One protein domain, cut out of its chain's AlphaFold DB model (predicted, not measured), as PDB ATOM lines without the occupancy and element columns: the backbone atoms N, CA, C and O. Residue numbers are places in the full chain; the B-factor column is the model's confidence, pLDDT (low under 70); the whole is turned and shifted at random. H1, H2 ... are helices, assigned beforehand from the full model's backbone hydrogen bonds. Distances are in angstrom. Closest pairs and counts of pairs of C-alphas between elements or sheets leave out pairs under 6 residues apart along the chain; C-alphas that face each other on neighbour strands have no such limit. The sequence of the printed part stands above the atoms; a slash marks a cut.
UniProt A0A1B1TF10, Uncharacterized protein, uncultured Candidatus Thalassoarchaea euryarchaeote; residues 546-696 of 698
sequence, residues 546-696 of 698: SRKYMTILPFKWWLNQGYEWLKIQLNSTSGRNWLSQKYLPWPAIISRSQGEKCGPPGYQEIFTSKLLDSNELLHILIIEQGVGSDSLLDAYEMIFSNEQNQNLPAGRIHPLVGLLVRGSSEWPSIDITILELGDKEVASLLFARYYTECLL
ATOM      1  N   SER A 546     -55.302  46.500  -8.921       91.62
ATOM      2  CA  SER A 546     -54.007  45.917  -8.525       91.62
ATOM      3  C   SER A 546     -53.319  46.741  -7.430       91.62
ATOM      4  O   SER A 546     -52.847  46.183  -6.440       91.62
ATOM      5  N   ARG A 547     -53.327  48.078  -7.536       92.25
ATOM      6  CA  ARG A 547     -52.788  48.971  -6.496       92.25
ATOM      7  C   ARG A 547     -53.524  48.813  -5.169       92.25
ATOM      8  O   ARG A 547     -52.899  48.804  -4.106       92.25
ATOM      9  N   LYS A 548     -54.847  48.682  -5.227       92.50
ATOM     10  CA  LYS A 548     -55.687  48.466  -4.052       92.50
ATOM     11  C   LYS A 548     -55.356  47.145  -3.358       92.50
ATOM     12  O   LYS A 548     -55.103  47.141  -2.154       92.50
ATOM     13  N   TYR A 549     -55.264  46.052  -4.110       93.94
ATOM     14  CA  TYR A 549     -54.929  44.734  -3.570       93.94
ATOM     15  C   TYR A 549     -53.521  44.692  -2.982       93.94
ATOM     16  O   TYR A 549     -53.365  44.254  -1.848       93.94
ATOM     17  N   MET A 550     -52.521  45.250  -3.671       93.56
ATOM     18  CA  MET A 550     -51.168  45.390  -3.115       93.56
ATOM     19  C   MET A 550     -51.127  46.276  -1.866       93.56
ATOM     20  O   MET A 550     -50.183  46.202  -1.080       93.56
ATOM     21  N   THR A 551     -52.127  47.146  -1.680       92.94
ATOM     22  CA  THR A 551     -52.197  48.018  -0.511       92.94
ATOM     23  C   THR A 551     -52.727  47.308   0.725       92.94
ATOM     24  O   THR A 551     -52.156  47.506   1.798       92.94
ATOM     25  N   ILE A 552     -53.788  46.519   0.554       93.62
ATOM     26  CA  ILE A 552     -54.605  45.957   1.639       93.62
ATOM     27  C   ILE A 552     -54.263  44.486   1.913       93.62
ATOM     28  O   ILE A 552     -54.255  44.066   3.069       93.62
ATOM     29  N   LEU A 553     -53.998  43.691   0.873       94.81
ATOM     30  CA  LEU A 553     -53.804  42.247   0.990       94.81
ATOM     31  C   LEU A 553     -52.327  41.887   1.226       94.81
ATOM     32  O   LEU A 553     -51.442  42.507   0.626       94.81
ATOM     33  N   PRO A 554     -52.040  40.840   2.024       93.75
ATOM     34  CA  PRO A 554     -50.689  40.313   2.183       93.75
ATOM     35  C   PRO A 554     -50.053  39.954   0.840       93.75
ATOM     36  O   PRO A 554     -50.669  39.269   0.026       93.75
ATOM     37  N   PHE A 555     -48.789  40.330   0.634       92.81
ATOM     38  CA  PHE A 555     -48.112  40.077  -0.643       92.81
ATOM     39  C   PHE A 555     -47.983  38.595  -1.001       92.81
ATOM     40  O   PHE A 555     -47.974  38.238  -2.175       92.81
ATOM     41  N   LYS A 556     -47.976  37.721   0.012       90.12
ATOM     42  CA  LYS A 556     -47.967  36.260  -0.148       90.12
ATOM     43  C   LYS A 556     -49.190  35.748  -0.927       90.12
ATOM     44  O   LYS A 556     -49.109  34.692  -1.542       90.12
ATOM     45  N   TRP A 557     -50.296  36.499  -0.938       92.00
ATOM     46  CA  TRP A 557     -51.535  36.118  -1.622       92.00
ATOM     47  C   TRP A 557     -51.535  36.441  -3.119       92.00
ATOM     48  O   TRP A 557     -52.300  35.836  -3.852       92.00
ATOM     49  N   TRP A 558     -50.691  37.364  -3.585       92.81
ATOM     50  CA  TRP A 558     -50.668  37.815  -4.986       92.81
ATOM     51  C   TRP A 558     -49.283  37.677  -5.641       92.81
ATOM     52  O   TRP A 558     -48.972  38.360  -6.617       92.81
ATOM     53  N   LEU A 559     -48.439  36.776  -5.121       91.94
ATOM     54  CA  LEU A 559     -47.072  36.544  -5.615       91.94
ATOM     55  C   LEU A 559     -47.021  36.301  -7.131       91.94
ATOM     56  O   LEU A 559     -46.208  36.915  -7.818       91.94
ATOM     57  N   ASN A 560     -47.914  35.460  -7.665       90.19
ATOM     58  CA  ASN A 560     -47.921  35.062  -9.080       90.19
ATOM     59  C   ASN A 560     -48.158  36.252 -10.040       90.19
ATOM     60  O   ASN A 560     -47.691  36.278 -11.181       90.19
ATOM     61  N   GLN A 561     -48.863  37.278  -9.567       90.88
ATOM     62  CA  GLN A 561     -49.247  38.481 -10.303       90.88
ATOM     63  C   GLN A 561     -48.259  39.634 -10.073       90.88
ATOM     64  O   GLN A 561     -48.242  40.587 -10.853       90.88
ATOM     65  N   GLY A 562     -47.409  39.534  -9.043       91.50
ATOM     66  CA  GLY A 562     -46.531  40.606  -8.576       91.50
ATOM     67  C   GLY A 562     -45.660  41.222  -9.673       91.50
ATOM     68  O   GLY A 562     -45.595  42.446  -9.773       91.50
ATOM     69  N   TYR A 563     -45.054  40.404 -10.542       91.56
ATOM     70  CA  TYR A 563     -44.211  40.909 -11.635       91.56
ATOM     71  C   TYR A 563     -45.000  41.734 -12.668       91.56
ATOM     72  O   TYR A 563     -44.573  42.825 -13.033       91.56
ATOM     73  N   GLU A 564     -46.183  41.281 -13.102       90.56
ATOM     74  CA  GLU A 564     -46.996  42.055 -14.063       90.56
ATOM     75  C   GLU A 564     -47.533  43.332 -13.442       90.56
ATOM     76  O   GLU A 564     -47.540  44.382 -14.080       90.56
ATOM     77  N   TRP A 565     -47.975  43.255 -12.187       93.12
ATOM     78  CA  TRP A 565     -48.481  44.424 -11.485       93.12
ATOM     79  C   TRP A 565     -47.388  45.472 -11.309       93.12
ATOM     80  O   TRP A 565     -47.656  46.647 -11.555       93.12
ATOM     81  N   LEU A 566     -46.155  45.068 -10.990       93.44
ATOM     82  CA  LEU A 566     -45.014  45.979 -10.947       93.44
ATOM     83  C   LEU A 566     -44.819  46.692 -12.292       93.44
ATOM     84  O   LEU A 566     -44.801  47.922 -12.328       93.44
ATOM     85  N   LYS A 567     -44.764  45.944 -13.400       91.56
ATOM     86  CA  LYS A 567     -44.602  46.510 -14.752       91.56
ATOM     87  C   LYS A 567     -45.702  47.504 -15.108       91.56
ATOM     88  O   LYS A 567     -45.430  48.615 -15.564       91.56
ATOM     89  N   ILE A 568     -46.956  47.128 -14.863       90.75
ATOM     90  CA  ILE A 568     -48.114  47.976 -15.157       90.75
ATOM     91  C   ILE A 568     -48.068  49.265 -14.321       90.75
ATOM     92  O   ILE A 568     -48.312  50.345 -14.862       90.75
ATOM     93  N   GLN A 569     -47.709  49.193 -13.032       92.00
ATOM     94  CA  GLN A 569     -47.581  50.393 -12.197       92.00
ATOM     95  C   GLN A 569     -46.428  51.291 -12.663       92.00
ATOM     96  O   GLN A 569     -46.623  52.504 -12.773       92.00
ATOM     97  N   LEU A 570     -45.267  50.714 -12.994       91.38
ATOM     98  CA  LEU A 570     -44.086  51.440 -13.474       91.38
ATOM     99  C   LEU A 570     -44.341  52.214 -14.770       91.38
ATOM    100  O   LEU A 570     -43.808  53.312 -14.949       91.38
ATOM    101  N   ASN A 571     -45.203  51.699 -15.645       90.19
ATOM    102  CA  ASN A 571     -45.574  52.358 -16.899       90.19
ATOM    103  C   ASN A 571     -46.512  53.564 -16.717       90.19
ATOM    104  O   ASN A 571     -46.720  54.327 -17.659       90.19
ATOM    105  N   SER A 572     -47.025  53.803 -15.508       90.50
ATOM    106  CA  SER A 572     -47.898  54.937 -15.197       90.50
ATOM    107  C   SER A 572     -47.231  55.934 -14.244       90.50
ATOM    108  O   SER A 572     -46.596  55.553 -13.261       90.50
ATOM    109  N   THR A 573     -47.412  57.236 -14.477       88.75
ATOM    110  CA  THR A 573     -46.875  58.277 -13.577       88.75
ATOM    111  C   THR A 573     -47.469  58.180 -12.172       88.75
ATOM    112  O   THR A 573     -46.753  58.324 -11.184       88.75
ATOM    113  N   SER A 574     -48.767  57.874 -12.067       90.62
ATOM    114  CA  SER A 574     -49.432  57.697 -10.772       90.62
ATOM    115  C   SER A 574     -48.938  56.452 -10.025       90.62
ATOM    116  O   SER A 574     -48.854  56.479  -8.801       90.62
ATOM    117  N   GLY A 575     -48.598  55.373 -10.739       90.44
ATOM    118  CA  GLY A 575     -48.068  54.142 -10.153       90.44
ATOM    119  C   GLY A 575     -46.644  54.306  -9.649       90.44
ATOM    120  O   GLY A 575     -46.360  53.886  -8.534       90.44
ATOM    121  N   ARG A 576     -45.782  55.006 -10.397       91.62
ATOM    122  CA  ARG A 576     -44.423  55.350  -9.943       91.62
ATOM    123  C   ARG A 576     -44.422  56.167  -8.649       91.62
ATOM    124  O   ARG A 576     -43.680  55.833  -7.734       91.62
ATOM    125  N   ASN A 577     -45.287  57.178  -8.547       91.56
ATOM    126  CA  ASN A 577     -45.418  57.967  -7.316       91.56
ATOM    127  C   ASN A 577     -45.955  57.127  -6.139       91.56
ATOM    128  O   ASN A 577     -45.526  57.271  -5.004       91.56
ATOM    129  N   TRP A 578     -46.874  56.193  -6.388       93.81
ATOM    130  CA  TRP A 578     -47.332  55.289  -5.328       93.81
ATOM    131  C   TRP A 578     -46.236  54.304  -4.881       93.81
ATOM    132  O   TRP A 578     -46.082  54.057  -3.686       93.81
ATOM    133  N   LEU A 579     -45.448  53.778  -5.824       93.56
ATOM    134  CA  LEU A 579     -44.334  52.865  -5.562       93.56
ATOM    135  C   LEU A 579     -43.203  53.518  -4.747       93.56
ATOM    136  O   LEU A 579     -42.601  52.837  -3.924       93.56
ATOM    137  N   SER A 580     -42.932  54.820  -4.917       93.00
ATOM    138  CA  SER A 580     -41.965  55.524  -4.054       93.00
ATOM    139  C   SER A 580     -42.459  55.640  -2.610       93.00
ATOM    140  O   SER A 580     -41.668  55.544  -1.670       93.00
ATOM    141  N   GLN A 581     -43.768  55.816  -2.420       93.38
ATOM    142  CA  GLN A 581     -44.387  56.069  -1.117       93.38
ATOM    143  C   GLN A 581     -44.724  54.802  -0.322       93.38
ATOM    144  O   GLN A 581     -44.961  54.898   0.883       93.38
ATOM    145  N   LYS A 582     -44.764  53.621  -0.951       92.19
ATOM    146  CA  LYS A 582     -45.131  52.364  -0.284       92.19
ATOM    147  C   LYS A 582     -44.007  51.336  -0.356       92.19
ATOM    148  O   LYS A 582     -43.603  50.912  -1.433       92.19
ATOM    149  N   TYR A 583     -43.577  50.862   0.811       94.31
ATOM    150  CA  TYR A 583     -42.621  49.767   0.907       94.31
ATOM    151  C   TYR A 583     -43.279  48.407   0.627       94.31
ATOM    152  O   TYR A 583     -44.300  48.061   1.226       94.31
ATOM    153  N   LEU A 584     -42.660  47.633  -0.265       94.56
ATOM    154  CA  LEU A 584     -42.930  46.219  -0.528       94.56
ATOM    155  C   LEU A 584     -41.582  45.536  -0.803       94.56
ATOM    156  O   LEU A 584     -40.782  46.130  -1.528       94.56
ATOM    157  N   PRO A 585     -41.325  44.319  -0.288       94.62
ATOM    158  CA  PRO A 585     -40.057  43.617  -0.487       94.62
ATOM    159  C   PRO A 585     -39.998  43.006  -1.897       94.62
ATOM    160  O   PRO A 585     -40.091  41.793  -2.078       94.62
ATOM    161  N   TRP A 586     -39.879  43.855  -2.921       94.81
ATOM    162  CA  TRP A 586     -39.934  43.474  -4.336       94.81
ATOM    163  C   TRP A 586     -38.984  42.339  -4.719       94.81
ATOM    164  O   TRP A 586     -39.457  41.416  -5.387       94.81
ATOM    165  N   PRO A 587     -37.713  42.315  -4.259       93.50
ATOM    166  CA  PRO A 587     -36.832  41.185  -4.510       93.50
ATOM    167  C   PRO A 587     -37.443  39.871  -4.026       93.50
ATOM    168  O   PRO A 587     -37.469  38.910  -4.785       93.50
ATOM    169  N   ALA A 588     -38.040  39.840  -2.831       92.75
ATOM    170  CA  ALA A 588     -38.682  38.645  -2.286       92.75
ATOM    171  C   ALA A 588     -40.023  38.292  -2.955       92.75
ATOM    172  O   ALA A 588     -40.505  37.173  -2.791       92.75
ATOM    173  N   ILE A 589     -40.661  39.220  -3.669       92.94
ATOM    174  CA  ILE A 589     -41.926  38.975  -4.378       92.94
ATOM    175  C   ILE A 589     -41.663  38.302  -5.731       92.94
ATOM    176  O   ILE A 589     -42.362  37.357  -6.083       92.94
ATOM    177  N   ILE A 590     -40.661  38.773  -6.483       92.19
ATOM    178  CA  ILE A 590     -40.449  38.370  -7.885       92.19
ATOM    179  C   ILE A 590     -39.495  37.181  -8.068       92.19
ATOM    180  O   ILE A 590     -39.505  36.565  -9.127       92.19
ATOM    181  N   SER A 591     -38.683  36.845  -7.059       89.00
ATOM    182  CA  SER A 591     -37.620  35.821  -7.142       89.00
ATOM    183  C   SER A 591     -37.968  34.485  -6.460       89.00
ATOM    184  O   SER A 591     -37.109  33.784  -5.914       89.00
ATOM    185  N   ARG A 592     -39.258  34.141  -6.460       88.31
ATOM    186  CA  ARG A 592     -39.777  32.879  -5.912       88.31
ATOM    187  C   ARG A 592     -39.398  31.696  -6.808       88.31
ATOM    188  O   ARG A 592     -39.225  31.858  -8.016       88.31
ATOM    189  N   SER A 593     -39.277  30.508  -6.222       84.81
ATOM    190  CA  SER A 593     -38.871  29.309  -6.963       84.81
ATOM    191  C   SER A 593     -40.025  28.789  -7.831       84.81
ATOM    192  O   SER A 593     -41.193  28.803  -7.430       84.81
ATOM    193  N   GLN A 594     -39.711  28.307  -9.036       85.12
ATOM    194  CA  GLN A 594     -40.703  27.704  -9.932       85.12
ATOM    195  C   GLN A 594     -41.404  26.531  -9.234       85.12
ATOM    196  O   GLN A 594     -40.746  25.616  -8.744       85.12
ATOM    197  N   GLY A 595     -42.738  26.520  -9.240       82.94
ATOM    198  CA  GLY A 595     -43.505  25.440  -8.616       82.94
ATOM    199  C   GLY A 595     -43.889  25.677  -7.151       82.94
ATOM    200  O   GLY A 595     -44.594  24.843  -6.579       82.94
ATOM    201  N   GLU A 596     -43.475  26.795  -6.539       86.00
ATOM    202  CA  GLU A 596     -43.904  27.177  -5.187       86.00
ATOM    203  C   GLU A 596     -45.434  27.342  -5.141       86.00
ATOM    204  O   GLU A 596     -46.034  27.971  -6.011       86.00
ATOM    205  N   LYS A 597     -46.096  26.761  -4.136       84.75
ATOM    206  CA  LYS A 597     -47.546  26.933  -3.963       84.75
ATOM    207  C   LYS A 597     -47.825  28.339  -3.444       84.75
ATOM    208  O   LYS A 597     -47.337  28.705  -2.377       84.75
ATOM    209  N   CYS A 598     -48.642  29.098  -4.162       87.50
ATOM    210  CA  CYS A 598     -49.006  30.465  -3.806       87.50
ATOM    211  C   CYS A 598     -50.500  30.720  -4.058       87.50
ATOM    212  O   CYS A 598     -51.273  29.788  -4.276       87.50
ATOM    213  N   GLY A 599     -50.898  31.989  -4.027       86.94
ATOM    214  CA  GLY A 599     -52.273  32.421  -4.259       86.94
ATOM    215  C   GLY A 599     -53.000  32.801  -2.966       86.94
ATOM    216  O   GLY A 599     -52.501  32.552  -1.858       86.94
ATOM    217  N   PRO A 600     -54.158  33.464  -3.082       91.19
ATOM    218  CA  PRO A 600     -54.964  33.841  -1.932       91.19
ATOM    219  C   PRO A 600     -55.623  32.604  -1.296       91.19
ATOM    220  O   PRO A 600     -55.877  31.608  -1.981       91.19
ATOM    221  N   PRO A 601     -55.975  32.650   0.003       89.88
ATOM    222  CA  PRO A 601     -56.762  31.590   0.624       89.88
ATOM    223  C   PRO A 601     -58.043  31.335  -0.178       89.88
ATOM    224  O   PRO A 601     -58.740  32.281  -0.536       89.88
ATOM    225  N   GLY A 602     -58.337  30.070  -0.483       86.19
ATOM    226  CA  GLY A 602     -59.497  29.671  -1.290       86.19
ATOM    227  C   GLY A 602     -59.220  29.490  -2.786       86.19
ATOM    228  O   GLY A 602     -60.028  28.860  -3.463       86.19
ATOM    229  N   TYR A 603     -58.074  29.953  -3.300       87.38
ATOM    230  CA  TYR A 603     -57.661  29.714  -4.686       87.38
ATOM    231  C   TYR A 603     -56.163  29.402  -4.766       87.38
ATOM    232  O   TYR A 603     -55.314  30.285  -4.667       87.38
ATOM    233  N   GLN A 604     -55.837  28.119  -4.928       84.56
ATOM    234  CA  GLN A 604     -54.453  27.663  -4.971       84.56
ATOM    235  C   GLN A 604     -53.850  27.879  -6.363       84.56
ATOM    236  O   GLN A 604     -54.311  27.305  -7.349       84.56
ATOM    237  N   GLU A 605     -52.759  28.635  -6.417       85.81
ATOM    238  CA  GLU A 605     -51.935  28.825  -7.605       85.81
ATOM    239  C   GLU A 605     -50.574  28.137  -7.449       85.81
ATOM    240  O   GLU A 605     -50.116  27.806  -6.350       85.81
ATOM    241  N   ILE A 606     -49.912  27.925  -8.582       86.12
ATOM    242  CA  ILE A 606     -48.516  27.506  -8.634       86.12
ATOM    243  C   ILE A 606     -47.730  28.685  -9.189       86.12
ATOM    244  O   ILE A 606     -48.025  29.168 -10.286       86.12
ATOM    245  N   PHE A 607     -46.736  29.143  -8.433       87.19
ATOM    246  CA  PHE A 607     -45.891  30.247  -8.840       87.19
ATOM    247  C   PHE A 607     -45.164  29.887 -10.132       87.19
ATOM    248  O   PHE A 607     -44.446  28.882 -10.217       87.19
ATOM    249  N   THR A 608     -45.369  30.727 -11.143       85.31
ATOM    250  CA  THR A 608     -44.694  30.609 -12.430       85.31
ATOM    251  C   THR A 608     -43.606  31.669 -12.504       85.31
ATOM    252  O   THR A 608     -43.890  32.853 -12.671       85.31
ATOM    253  N   SER A 609     -42.354  31.229 -12.384       79.19
ATOM    254  CA  SER A 609     -41.168  32.047 -12.591       79.19
ATOM    255  C   SER A 609     -41.199  32.627 -13.995       79.19
ATOM    256  O   SER A 609     -41.244  31.908 -14.996       79.19
ATOM    257  N   LYS A 610     -41.169  33.951 -14.064       80.44
ATOM    258  CA  LYS A 610     -41.095  34.693 -15.319       80.44
ATOM    259  C   LYS A 610     -39.643  35.007 -15.631       80.44
ATOM    260  O   LYS A 610     -38.818  35.112 -14.726       80.44
ATOM    261  N   LEU A 611     -39.337  35.154 -16.916       80.62
ATOM    262  CA  LEU A 611     -38.062  35.725 -17.331       80.62
ATOM    263  C   LEU A 611     -38.061  37.189 -16.892       80.62
ATOM    264  O   LEU A 611     -38.857  37.984 -17.386       80.62
ATOM    265  N   LEU A 612     -37.227  37.494 -15.906       85.00
ATOM    266  CA  LEU A 612     -37.064  38.841 -15.386       85.00
ATOM    267  C   LEU A 612     -36.219  39.636 -16.386       85.00
ATOM    268  O   LEU A 612     -35.072  39.270 -16.616       85.00
ATOM    269  N   ASP A 613     -36.799  40.686 -16.969       87.06
ATOM    270  CA  ASP A 613     -36.122  41.619 -17.877       87.06
ATOM    271  C   ASP A 613     -35.891  42.968 -17.182       87.06
ATOM    272  O   ASP A 613     -36.841  43.611 -16.711       87.06
ATOM    273  N   SER A 614     -34.633  43.408 -17.116       86.38
ATOM    274  CA  SER A 614     -34.268  44.713 -16.559       86.38
ATOM    275  C   SER A 614     -34.832  45.878 -17.384       86.38
ATOM    276  O   SER A 614     -35.166  46.919 -16.810       86.38
ATOM    277  N   ASN A 615     -35.038  45.708 -18.697       86.12
ATOM    278  CA  ASN A 615     -35.592  46.750 -19.568       86.12
ATOM    279  C   ASN A 615     -37.045  47.082 -19.216       86.12
ATOM    280  O   ASN A 615     -37.426  48.254 -19.192       86.12
ATOM    281  N   GLU A 616     -37.846  46.069 -18.873       86.62
ATOM    282  CA  GLU A 616     -39.233  46.254 -18.426       86.62
ATOM    283  C   GLU A 616     -39.323  46.997 -17.077       86.62
ATOM    284  O   GLU A 616     -40.381  47.520 -16.720       86.62
ATOM    285  N   LEU A 617     -38.209  47.086 -16.339       88.81
ATOM    286  CA  LEU A 617     -38.106  47.717 -15.025       88.81
ATOM    287  C   LEU A 617     -37.301  49.031 -15.022       88.81
ATOM    288  O   LEU A 617     -37.163  49.644 -13.965       88.81
ATOM    289  N   LEU A 618     -36.828  49.523 -16.177       87.88
ATOM    290  CA  LEU A 618     -36.019  50.755 -16.296       87.88
ATOM    291  C   LEU A 618     -36.650  51.974 -15.621       87.88
ATOM    292  O   LEU A 618     -35.957  52.831 -15.070       87.88
ATOM    293  N   HIS A 619     -37.980  52.043 -15.638       88.69
ATOM    294  CA  HIS A 619     -38.738  53.115 -15.008       88.69
ATOM    295  C   HIS A 619     -38.551  53.199 -13.483       88.69
ATOM    296  O   HIS A 619     -38.945  54.207 -12.907       88.69
ATOM    297  N   ILE A 620     -37.928  52.207 -12.834       90.62
ATOM    298  CA  ILE A 620     -37.502  52.283 -11.429       90.62
ATOM    299  C   ILE A 620     -36.465  53.396 -11.219       90.62
ATOM    300  O   ILE A 620     -36.529  54.107 -10.220       90.62
ATOM    301  N   LEU A 621     -35.557  53.611 -12.178       87.94
ATOM    302  CA  LEU A 621     -34.463  54.586 -12.065       87.94
ATOM    303  C   LEU A 621     -34.934  56.051 -12.076       87.94
ATOM    304  O   LEU A 621     -34.175  56.946 -11.717       87.94
ATOM    305  N   ILE A 622     -36.175  56.297 -12.505       86.19
ATOM    306  CA  ILE A 622     -36.795  57.631 -12.573       86.19
ATOM    307  C   ILE A 622     -37.848  57.850 -11.476       86.19
ATOM    308  O   ILE A 622     -38.581  58.838 -11.520       86.19
ATOM    309  N   ILE A 623     -37.979  56.916 -10.529       88.38
ATOM    310  CA  ILE A 623     -38.873  57.058  -9.378       88.38
ATOM    311  C   ILE A 623     -38.268  58.062  -8.391       88.38
ATOM    312  O   ILE A 623     -37.065  58.063  -8.139       88.38
ATOM    313  N   GLU A 624     -39.111  58.925  -7.823       84.44
ATOM    314  CA  GLU A 624     -38.703  59.849  -6.763       84.44
ATOM    315  C   GLU A 624     -38.249  59.086  -5.510       84.44
ATOM    316  O   GLU A 624     -38.777  58.023  -5.180       84.44
ATOM    317  N   GLN A 625     -37.282  59.635  -4.781       85.06
ATOM    318  CA  GLN A 625     -36.766  58.988  -3.578       85.06
ATOM    319  C   GLN A 625     -37.859  58.892  -2.500       85.06
ATOM    320  O   GLN A 625     -38.533  59.877  -2.197       85.06
ATOM    321  N   GLY A 626     -38.036  57.708  -1.914       88.69
ATOM    322  CA  GLY A 626     -39.082  57.451  -0.924       88.69
ATOM    323  C   GLY A 626     -38.877  56.126  -0.193       88.69
ATOM    324  O   GLY A 626     -37.912  55.414  -0.442       88.69
ATOM    325  N   VAL A 627     -39.786  55.766   0.714       91.12
ATOM    326  CA  VAL A 627     -39.643  54.548   1.539       91.12
ATOM    327  C   VAL A 627     -39.602  53.251   0.721       91.12
ATOM    328  O   VAL A 627     -39.039  52.266   1.182       91.12
ATOM    329  N   GLY A 628     -40.191  53.227  -0.480       89.00
ATOM    330  CA  GLY A 628     -40.184  52.060  -1.368       89.00
ATOM    331  C   GLY A 628     -39.010  52.003  -2.352       89.00
ATOM    332  O   GLY A 628     -38.798  50.959  -2.971       89.00
ATOM    333  N   SER A 629     -38.237  53.088  -2.510       91.25
ATOM    334  CA  SER A 629     -37.243  53.195  -3.590       91.25
ATOM    335  C   SER A 629     -36.111  52.183  -3.459       91.25
ATOM    336  O   SER A 629     -35.726  51.575  -4.453       91.25
ATOM    337  N   ASP A 630     -35.614  51.951  -2.244       93.06
ATOM    338  CA  ASP A 630     -34.458  51.076  -2.021       93.06
ATOM    339  C   ASP A 630     -34.756  49.626  -2.408       93.06
ATOM    340  O   ASP A 630     -33.952  48.985  -3.079       93.06
ATOM    341  N   SER A 631     -35.954  49.128  -2.077       94.62
ATOM    342  CA  SER A 631     -36.358  47.779  -2.475       94.62
ATOM    343  C   SER A 631     -36.533  47.635  -3.987       94.62
ATOM    344  O   SER A 631     -36.296  46.552  -4.520       94.62
ATOM    345  N   LEU A 632     -36.985  48.685  -4.676       94.25
ATOM    346  CA  LEU A 632     -37.155  48.676  -6.130       94.25
ATOM    347  C   LEU A 632     -35.801  48.725  -6.844       94.25
ATOM    348  O   LEU A 632     -35.584  47.972  -7.791       94.25
ATOM    349  N   LEU A 633     -34.885  49.572  -6.370       92.94
ATOM    350  CA  LEU A 633     -33.522  49.662  -6.896       92.94
ATOM    351  C   LEU A 633     -32.777  48.341  -6.723       92.94
ATOM    352  O   LEU A 633     -32.173  47.867  -7.679       92.94
ATOM    353  N   ASP A 634     -32.890  47.706  -5.557       93.38
ATOM    354  CA  ASP A 634     -32.300  46.389  -5.326       93.38
ATOM    355  C   ASP A 634     -32.897  45.319  -6.251       93.38
ATOM    356  O   ASP A 634     -32.164  44.470  -6.755       93.38
ATOM    357  N   ALA A 635     -34.205  45.370  -6.532       92.62
ATOM    358  CA  ALA A 635     -34.834  44.465  -7.493       92.62
ATOM    359  C   ALA A 635     -34.280  44.669  -8.915       92.62
ATOM    360  O   ALA A 635     -33.962  43.692  -9.592       92.62
ATOM    361  N   TYR A 636     -34.121  45.924  -9.347       93.00
ATOM    362  CA  TYR A 636     -33.533  46.260 -10.644       93.00
ATOM    363  C   TYR A 636     -32.062  45.833 -10.739       93.00
ATOM    364  O   TYR A 636     -31.688  45.140 -11.679       93.00
ATOM    365  N   GLU A 637     -31.225  46.204  -9.767       91.12
ATOM    366  CA  GLU A 637     -29.784  45.920  -9.772       91.12
ATOM    367  C   GLU A 637     -29.488  44.420  -9.681       91.12
ATOM    368  O   GLU A 637     -28.570  43.928 -10.339       91.12
ATOM    369  N   MET A 638     -30.286  43.669  -8.921       91.50
ATOM    370  CA  MET A 638     -30.205  42.209  -8.875       91.50
ATOM    371  C   MET A 638     -30.459  41.585 -10.256       91.50
ATOM    372  O   MET A 638     -29.691  40.729 -10.687       91.50
ATOM    373  N   ILE A 639     -31.502  42.021 -10.970       90.44
ATOM    374  CA  ILE A 639     -31.829  41.498 -12.308       90.44
ATOM    375  C   ILE A 639     -30.777  41.943 -13.330       90.44
ATOM    376  O   ILE A 639     -30.243  41.121 -14.071       90.44
ATOM    377  N   PHE A 640     -30.418  43.227 -13.321       90.06
ATOM    378  CA  PHE A 640     -29.442  43.808 -14.240       90.06
ATOM    379  C   PHE A 640     -28.052  43.176 -14.081       90.06
ATOM    380  O   PHE A 640     -27.419  42.796 -15.066       90.06
ATOM    381  N   SER A 641     -27.574  43.002 -12.844       89.50
ATOM    382  CA  SER A 641     -26.296  42.325 -12.589       89.50
ATOM    383  C   SER A 641     -26.325  40.864 -13.040       89.50
ATOM    384  O   SER A 641     -25.297  40.355 -13.504       89.50
ATOM    385  N   ASN A 642     -27.492  40.207 -12.964       88.25
ATOM    386  CA  ASN A 642     -27.665  38.857 -13.477       88.25
ATOM    387  C   ASN A 642     -27.522  38.782 -14.997       88.25
ATOM    388  O   ASN A 642     -26.698  38.013 -15.486       88.25
ATOM    389  N   GLU A 643     -28.241  39.634 -15.728       88.81
ATOM    390  CA  GLU A 643     -28.178  39.715 -17.193       88.81
ATOM    391  C   GLU A 643     -26.779  40.067 -17.717       88.81
ATOM    392  O   GLU A 643     -26.338  39.535 -18.734       88.81
ATOM    393  N   GLN A 644     -26.067  40.956 -17.017       86.81
ATOM    394  CA  GLN A 644     -24.739  41.432 -17.417       86.81
ATOM    395  C   GLN A 644     -23.584  40.559 -16.892       86.81
ATOM    396  O   GLN A 644     -22.423  40.901 -17.121       86.81
ATOM    397  N   ASN A 645     -23.867  39.462 -16.175       82.81
ATOM    398  CA  ASN A 645     -22.862  38.618 -15.506       82.81
ATOM    399  C   ASN A 645     -21.857  39.420 -14.648       82.81
ATOM    400  O   ASN A 645     -20.654  39.152 -14.651       82.81
ATOM    401  N   GLN A 646     -22.348  40.433 -13.928       84.62
ATOM    402  CA  GLN A 646     -21.540  41.280 -13.046       84.62
ATOM    403  C   GLN A 646     -21.404  40.690 -11.636       84.62
ATOM    404  O   GLN A 646     -22.197  39.845 -11.214       84.62
ATOM    405  N   ASN A 647     -20.418  41.186 -10.881       81.31
ATOM    406  CA  ASN A 647     -20.280  40.871  -9.459       81.31
ATOM    407  C   ASN A 647     -21.560  41.231  -8.695       81.31
ATOM    408  O   ASN A 647     -22.211  42.230  -9.000       81.31
ATOM    409  N   LEU A 648     -21.888  40.423  -7.684       80.56
ATOM    410  CA  LEU A 648     -23.080  40.606  -6.859       80.56
ATOM    411  C   LEU A 648     -23.066  41.990  -6.187       80.56
ATOM    412  O   LEU A 648     -22.143  42.272  -5.415       80.56
ATOM    413  N   PRO A 649     -24.062  42.852  -6.457       78.88
ATOM    414  CA  PRO A 649     -24.181  44.117  -5.754       78.88
ATOM    415  C   PRO A 649     -24.572  43.858  -4.296       78.88
ATOM    416  O   PRO A 649     -25.388  42.982  -4.001       78.88
ATOM    417  N   ALA A 650     -24.003  44.643  -3.380       84.06
ATOM    418  CA  ALA A 650     -24.494  44.695  -2.011       84.06
ATOM    419  C   ALA A 650     -25.821  45.465  -2.004       84.06
ATOM    420  O   ALA A 650     -25.845  46.650  -2.338       84.06
ATOM    421  N   GLY A 651     -26.914  44.784  -1.654       86.75
ATOM    422  CA  GLY A 651     -28.241  45.395  -1.617       86.75
ATOM    423  C   GLY A 651     -28.393  46.425  -0.500       86.75
ATOM    424  O   GLY A 651     -27.787  46.301   0.567       86.75
ATOM    425  N   ARG A 652     -29.250  47.418  -0.735       92.06
ATOM    426  CA  ARG A 652     -29.660  48.445   0.232       92.06
ATOM    427  C   ARG A 652     -30.545  47.871   1.334       92.06
ATOM    428  O   ARG A 652     -30.352  48.210   2.497       92.06
ATOM    429  N   ILE A 653     -31.501  47.004   0.984       92.44
ATOM    430  CA  ILE A 653     -32.426  46.392   1.953       92.44
ATOM    431  C   ILE A 653     -31.831  45.141   2.594       92.44
ATOM    432  O   ILE A 653     -32.169  44.807   3.726       92.44
ATOM    433  N   HIS A 654     -30.956  44.430   1.879       92.88
ATOM    434  CA  HIS A 654     -30.303  43.228   2.383       92.88
ATOM    435  C   HIS A 654     -28.986  42.951   1.629       92.88
ATOM    436  O   HIS A 654     -29.004  42.902   0.396       92.88
ATOM    437  N   PRO A 655     -27.858  42.672   2.318       89.62
ATOM    438  CA  PRO A 655     -26.547  42.521   1.673       89.62
ATOM    439  C   PRO A 655     -26.488  41.436   0.592       89.62
ATOM    440  O   PRO A 655     -25.827  41.615  -0.425       89.62
ATOM    441  N   LEU A 656     -27.196  40.319   0.800       89.25
ATOM    442  CA  LEU A 656     -27.195  39.158  -0.100       89.25
ATOM    443  C   LEU A 656     -28.370  39.119  -1.092       89.25
ATOM    444  O   LEU A 656     -28.627  38.074  -1.685       89.25
ATOM    445  N   VAL A 657     -29.109  40.220  -1.274       90.44
ATOM    446  CA  VAL A 657     -30.306  40.235  -2.139       90.44
ATOM    447  C   VAL A 657     -30.014  39.745  -3.563       90.44
ATOM    448  O   VAL A 657     -30.814  39.007  -4.126       90.44
ATOM    449  N   GLY A 658     -28.828  40.062  -4.101       87.00
ATOM    450  CA  GLY A 658     -28.397  39.682  -5.447       87.00
ATOM    451  C   GLY A 658     -28.387  38.172  -5.723       87.00
ATOM    452  O   GLY A 658     -28.515  37.764  -6.875       87.00
ATOM    453  N   LEU A 659     -28.266  37.335  -4.684       88.00
ATOM    454  CA  LEU A 659     -28.242  35.876  -4.825       88.00
ATOM    455  C   LEU A 659     -29.584  35.303  -5.285       88.00
ATOM    456  O   LEU A 659     -29.603  34.265  -5.938       88.00
ATOM    457  N   LEU A 660     -30.701  35.982  -5.010       88.19
ATOM    458  CA  LEU A 660     -32.041  35.466  -5.298       88.19
ATOM    459  C   LEU A 660     -32.301  35.196  -6.792       88.19
ATOM    460  O   LEU A 660     -33.147  34.368  -7.120       88.19
ATOM    461  N   VAL A 661     -31.586  35.859  -7.704       86.56
ATOM    462  CA  VAL A 661     -31.713  35.628  -9.159       86.56
ATOM    463  C   VAL A 661     -30.580  34.744  -9.710       86.56
ATOM    464  O   VAL A 661     -30.674  34.262 -10.838       86.56
ATOM    465  N   ARG A 662     -29.542  34.457  -8.913       85.62
ATOM    466  CA  ARG A 662     -28.476  33.510  -9.276       85.62
ATOM    467  C   ARG A 662     -28.920  32.066  -9.054       85.62
ATOM    468  O   ARG A 662     -29.731  31.778  -8.171       85.62
ATOM    469  N   GLY A 663     -28.349  31.148  -9.831       80.62
ATOM    470  CA  GLY A 663     -28.532  29.713  -9.610       80.62
ATOM    471  C   GLY A 663     -27.953  29.281  -8.261       80.62
ATOM    472  O   GLY A 663     -26.926  29.809  -7.838       80.62
ATOM    473  N   SER A 664     -28.581  28.302  -7.604       79.38
ATOM    474  CA  SER A 664     -28.181  27.815  -6.272       79.38
ATOM    475  C   SER A 664     -26.737  27.297  -6.204       79.38
ATOM    476  O   SER A 664     -26.120  27.324  -5.145       79.38
ATOM    477  N   SER A 665     -26.150  26.906  -7.340       76.69
ATOM    478  CA  SER A 665     -24.743  26.497  -7.459       76.69
ATOM    479  C   SER A 665     -23.727  27.619  -7.212       76.69
ATOM    480  O   SER A 665     -22.560  27.338  -6.962       76.69
ATOM    481  N   GLU A 666     -24.137  28.884  -7.325       78.75
ATOM    482  CA  GLU A 666     -23.270  30.058  -7.131       78.75
ATOM    483  C   GLU A 666     -23.367  30.636  -5.713       78.75
ATOM    484  O   GLU A 666     -22.717  31.635  -5.393       78.75
ATOM    485  N   TRP A 667     -24.203  30.043  -4.860       86.19
ATOM    486  CA  TRP A 667     -24.469  30.579  -3.536       86.19
ATOM    487  C   TRP A 667     -23.325  30.237  -2.568       86.19
ATOM    488  O   TRP A 667     -22.857  29.097  -2.534       86.19
ATOM    489  N   PRO A 668     -22.859  31.201  -1.752       83.56
ATOM    490  CA  PRO A 668     -21.950  30.912  -0.649       83.56
ATOM    491  C   PRO A 668     -22.668  30.104   0.444       83.56
ATOM    492  O   PRO A 668     -23.895  30.035   0.473       83.56
ATOM    493  N   SER A 669     -21.915  29.545   1.394       81.81
ATOM    494  CA  SER A 669     -22.512  28.912   2.574       81.81
ATOM    495  C   SER A 669     -23.258  29.953   3.419       81.81
ATOM    496  O   SER A 669     -22.623  30.846   3.988       81.81
ATOM    497  N   ILE A 670     -24.586  29.841   3.500       83.44
ATOM    498  CA  ILE A 670     -25.450  30.741   4.275       83.44
ATOM    499  C   ILE A 670     -25.780  30.098   5.628       83.44
ATOM    500  O   ILE A 670     -26.222  28.953   5.691       83.44
ATOM    501  N   ASP A 671     -25.576  30.845   6.713       82.00
ATOM    502  CA  ASP A 671     -25.929  30.448   8.081       82.00
ATOM    503  C   ASP A 671     -27.220  31.147   8.552       82.00
ATOM    504  O   ASP A 671     -27.658  32.141   7.971       82.00
ATOM    505  N   ILE A 672     -27.832  30.647   9.629       84.44
ATOM    506  CA  ILE A 672     -29.081  31.162  10.208       84.44
ATOM    507  C   ILE A 672     -28.978  32.622  10.672       84.44
ATOM    508  O   ILE A 672     -29.986  33.326  10.716       84.44
ATOM    509  N   THR A 673     -27.759  33.102  10.940       85.94
ATOM    510  CA  THR A 673     -27.452  34.512  11.239       85.94
ATOM    511  C   THR A 673     -27.921  35.475  10.145       85.94
ATOM    512  O   THR A 673     -28.132  36.654  10.418       85.94
ATOM    513  N   ILE A 674     -28.185  34.988   8.924       83.19
ATOM    514  CA  ILE A 674     -28.772  35.795   7.849       83.19
ATOM    515  C   ILE A 674     -30.160  36.345   8.195       83.19
ATOM    516  O   ILE A 674     -30.515  37.419   7.723       83.19
ATOM    517  N   LEU A 675     -30.929  35.661   9.053       81.12
ATOM    518  CA  LEU A 675     -32.261  36.106   9.486       81.12
ATOM    519  C   LEU A 675     -32.218  37.369  10.362       81.12
ATOM    520  O   LEU A 675     -33.243  38.032  10.529       81.12
ATOM    521  N   GLU A 676     -31.051  37.696  10.922       85.62
ATOM    522  CA  GLU A 676     -30.823  38.895  11.735       85.62
ATOM    523  C   GLU A 676     -30.362  40.099  10.893       85.62
ATOM    524  O   GLU A 676     -30.291  41.219  11.402       85.62
ATOM    525  N   LEU A 677     -30.057  39.888   9.607       85.56
ATOM    526  CA  LEU A 677     -29.527  40.904   8.701       85.56
ATOM    527  C   LEU A 677     -30.623  41.465   7.785       85.56
ATOM    528  O   LEU A 677     -31.407  40.723   7.207       85.56
ATOM    529  N   GLY A 678     -30.627  42.788   7.596       89.06
ATOM    530  CA  GLY A 678     -31.452  43.476   6.594       89.06
ATOM    531  C   GLY A 678     -32.964  43.222   6.702       89.06
ATOM    532  O   GLY A 678     -33.523  43.100   7.793       89.06
ATOM    533  N   ASP A 679     -33.634  43.200   5.548       92.62
ATOM    534  CA  ASP A 679     -35.066  42.918   5.441       92.62
ATOM    535  C   ASP A 679     -35.406  41.451   5.758       92.62
ATOM    536  O   ASP A 679     -34.844  40.516   5.181       92.62
ATOM    537  N   LYS A 680     -36.402  41.259   6.632       92.56
ATOM    538  CA  LYS A 680     -36.804  39.940   7.141       92.56
ATOM    539  C   LYS A 680     -37.414  39.037   6.074       92.56
ATOM    540  O   LYS A 680     -37.210  37.827   6.128       92.56
ATOM    541  N   GLU A 681     -38.179  39.581   5.127       93.00
ATOM    542  CA  GLU A 681     -38.835  38.756   4.107       93.00
ATOM    543  C   GLU A 681     -37.808  38.273   3.074       93.00
ATOM    544  O   GLU A 681     -37.831  37.098   2.703       93.00
ATOM    545  N   VAL A 682     -36.849  39.125   2.691       91.25
ATOM    546  CA  VAL A 682     -35.696  38.734   1.859       91.25
ATOM    547  C   VAL A 682     -34.829  37.691   2.562       91.25
ATOM    548  O   VAL A 682     -34.538  36.652   1.970       91.25
ATOM    549  N   ALA A 683     -34.467  37.923   3.825       91.69
ATOM    550  CA  ALA A 683     -33.674  36.979   4.604       91.69
ATOM    551  C   ALA A 683     -34.379  35.620   4.751       91.69
ATOM    552  O   ALA A 683     -33.761  34.572   4.556       91.69
ATOM    553  N   SER A 684     -35.691  35.627   5.024       90.31
ATOM    554  CA  SER A 684     -36.487  34.399   5.139       90.31
ATOM    555  C   SER A 684     -36.531  33.603   3.833       90.31
ATOM    556  O   SER A 684     -36.430  32.377   3.867       90.31
ATOM    557  N   LEU A 685     -36.629  34.282   2.682       89.88
ATOM    558  CA  LEU A 685     -36.629  33.635   1.373       89.88
ATOM    559  C   LEU A 685     -35.249  33.073   1.021       89.88
ATOM    560  O   LEU A 685     -35.168  31.939   0.556       89.88
ATOM    561  N   LEU A 686     -34.176  33.834   1.265       89.62
ATOM    562  CA  LEU A 686     -32.798  33.373   1.075       89.62
ATOM    563  C   LEU A 686     -32.531  32.109   1.894       89.62
ATOM    564  O   LEU A 686     -32.067  31.110   1.354       89.62
ATOM    565  N   PHE A 687     -32.877  32.126   3.182       88.88
ATOM    566  CA  PHE A 687     -32.687  30.969   4.051       88.88
ATOM    567  C   PHE A 687     -33.524  29.765   3.596       88.88
ATOM    568  O   PHE A 687     -33.001  28.656   3.504       88.88
ATOM    569  N   ALA A 688     -34.801  29.981   3.257       86.62
ATOM    570  CA  ALA A 688     -35.680  28.919   2.773       86.62
ATOM    571  C   ALA A 688     -35.140  28.273   1.488       86.62
ATOM    572  O   ALA A 688     -35.044  27.051   1.425       86.62
ATOM    573  N   ARG A 689     -34.730  29.084   0.502       86.19
ATOM    574  CA  ARG A 689     -34.183  28.591  -0.768       86.19
ATOM    575  C   ARG A 689     -32.838  27.905  -0.598       86.19
ATOM    576  O   ARG A 689     -32.659  26.833  -1.156       86.19
ATOM    577  N   TYR A 690     -31.933  28.449   0.213       86.25
ATOM    578  CA  TYR A 690     -30.659  27.793   0.516       86.25
ATOM    579  C   TYR A 690     -30.871  26.410   1.151       86.25
ATOM    580  O   TYR A 690     -30.264  25.422   0.738       86.25
ATOM    581  N   TYR A 691     -31.797  26.307   2.110       83.69
ATOM    582  CA  TYR A 691     -32.125  25.027   2.731       83.69
ATOM    583  C   TYR A 691     -32.698  24.023   1.720       83.69
ATOM    584  O   TYR A 691     -32.317  22.855   1.724       83.69
ATOM    585  N   THR A 692     -33.584  24.462   0.822       80.69
ATOM    586  CA  THR A 692     -34.222  23.562  -0.149       80.69
ATOM    587  C   THR A 692     -33.370  23.224  -1.369       80.69
ATOM    588  O   THR A 692     -33.468  22.109  -1.869       80.69
ATOM    589  N   GLU A 693     -32.581  24.173  -1.873       80.94
ATOM    590  CA  GLU A 693     -31.881  24.093  -3.168       80.94
ATOM    591  C   GLU A 693     -30.382  23.790  -3.037       80.94
ATOM    592  O   GLU A 693     -29.757  23.479  -4.049       80.94
ATOM    593  N   CYS A 694     -29.802  23.917  -1.837       77.00
ATOM    594  CA  CYS A 694     -28.394  23.602  -1.578       77.00
ATOM    595  C   CYS A 694     -28.247  22.445  -0.577       77.00
ATOM    596  O   CYS A 694     -27.470  21.536  -0.824       77.00
ATOM    597  N   LEU A 695     -28.997  22.446   0.535       74.31
ATOM    598  CA  LEU A 695     -28.806  21.456   1.613       74.31
ATOM    599  C   LEU A 695     -29.610  20.155   1.463       74.31
ATOM    600  O   LEU A 695     -29.184  19.135   1.989       74.31
ATOM    601  N   LEU A 696     -30.784  20.174   0.820       63.44
ATOM    602  CA  LEU A 696     -31.597  18.961   0.598       63.44
ATOM    603  C   LEU A 696     -31.218  18.196  -0.681       63.44
ATOM    604  O   LEU A 696     -31.686  17.075  -0.883       63.44
TER     605      LEU A 696
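This is residues 546 to 696 of the 698 residues of an uncharacterized protein of uncultured Candidatus Thalassoarchaea euryarchaeote (UniProt A0A1B1TF10). Helices gather round a short one, H4, in the middle: H9, the longest by residues with 16, packs on it from one end of the body and has H8 packed on itself, while H2 packs on H4 from the other end, where H1, H3 and H5 lie. H6 and H7 pack on H4 too, and residues 591 to 614 make a long loop reaching 24 A from the mean of the C-alphas. The 151 printed residues, with nine named helices, H1 to H9, and no named strand, are all helix in class, compact with a radius of gyration of the C-alphas of 14.9 A, and span 43 by 39 by 28 A.

H9, residues 680 to 695, is 20.9 A long and begins at C-alpha 680 (-36.804, 39.940, 7.141). H6, residues 629 to 643, is 21.2 A long; H2, residues 559 to 570, 17.1 A. H1 is residues 546 to 552, from C-alpha 546 (-54.007, 45.917, -8.525); H3 573 to 581; H4 586 to 590; H5 615 to 622; H7 657 to 661; H8 672 to 676.

H9 touches H8 (C-alphas of Leu 675 and Ala 683 closest, 5.2 A), H7 (Leu 660 and Leu 686, 6.8 A) and H4 (Ala 588 and Val 682, 5.1 A). H4, the hub, also touches H6 (Pro 587 and Ala 635, 4.9 A) and H2 (Leu 559 and Ile 589, 5.8 A). H5 and H6 form a hairpin, opposite ways at 37 degrees, only just steep. H2 and H3 touch only at the corner; H1 and H2 are close but not clearly touching, at 6.4 A. Every O i to N i+4 pair is within hydrogen-bond range in H1, H3, H4 and H6, against 6 of 8 in H2, 11 of 12 in H9, and 0 in H5, H7 and H8, where 4 of 5, 1 of 2 and 2 of 2 O i to N i+3 pairs are.

The C-alphas of Thr 573 and Leu 696 are the farthest apart, 44.5 A. The printed part has no cut; the links H4 to H5 and H6 to H7 are long. Residue 696 alone has a pLDDT under 70.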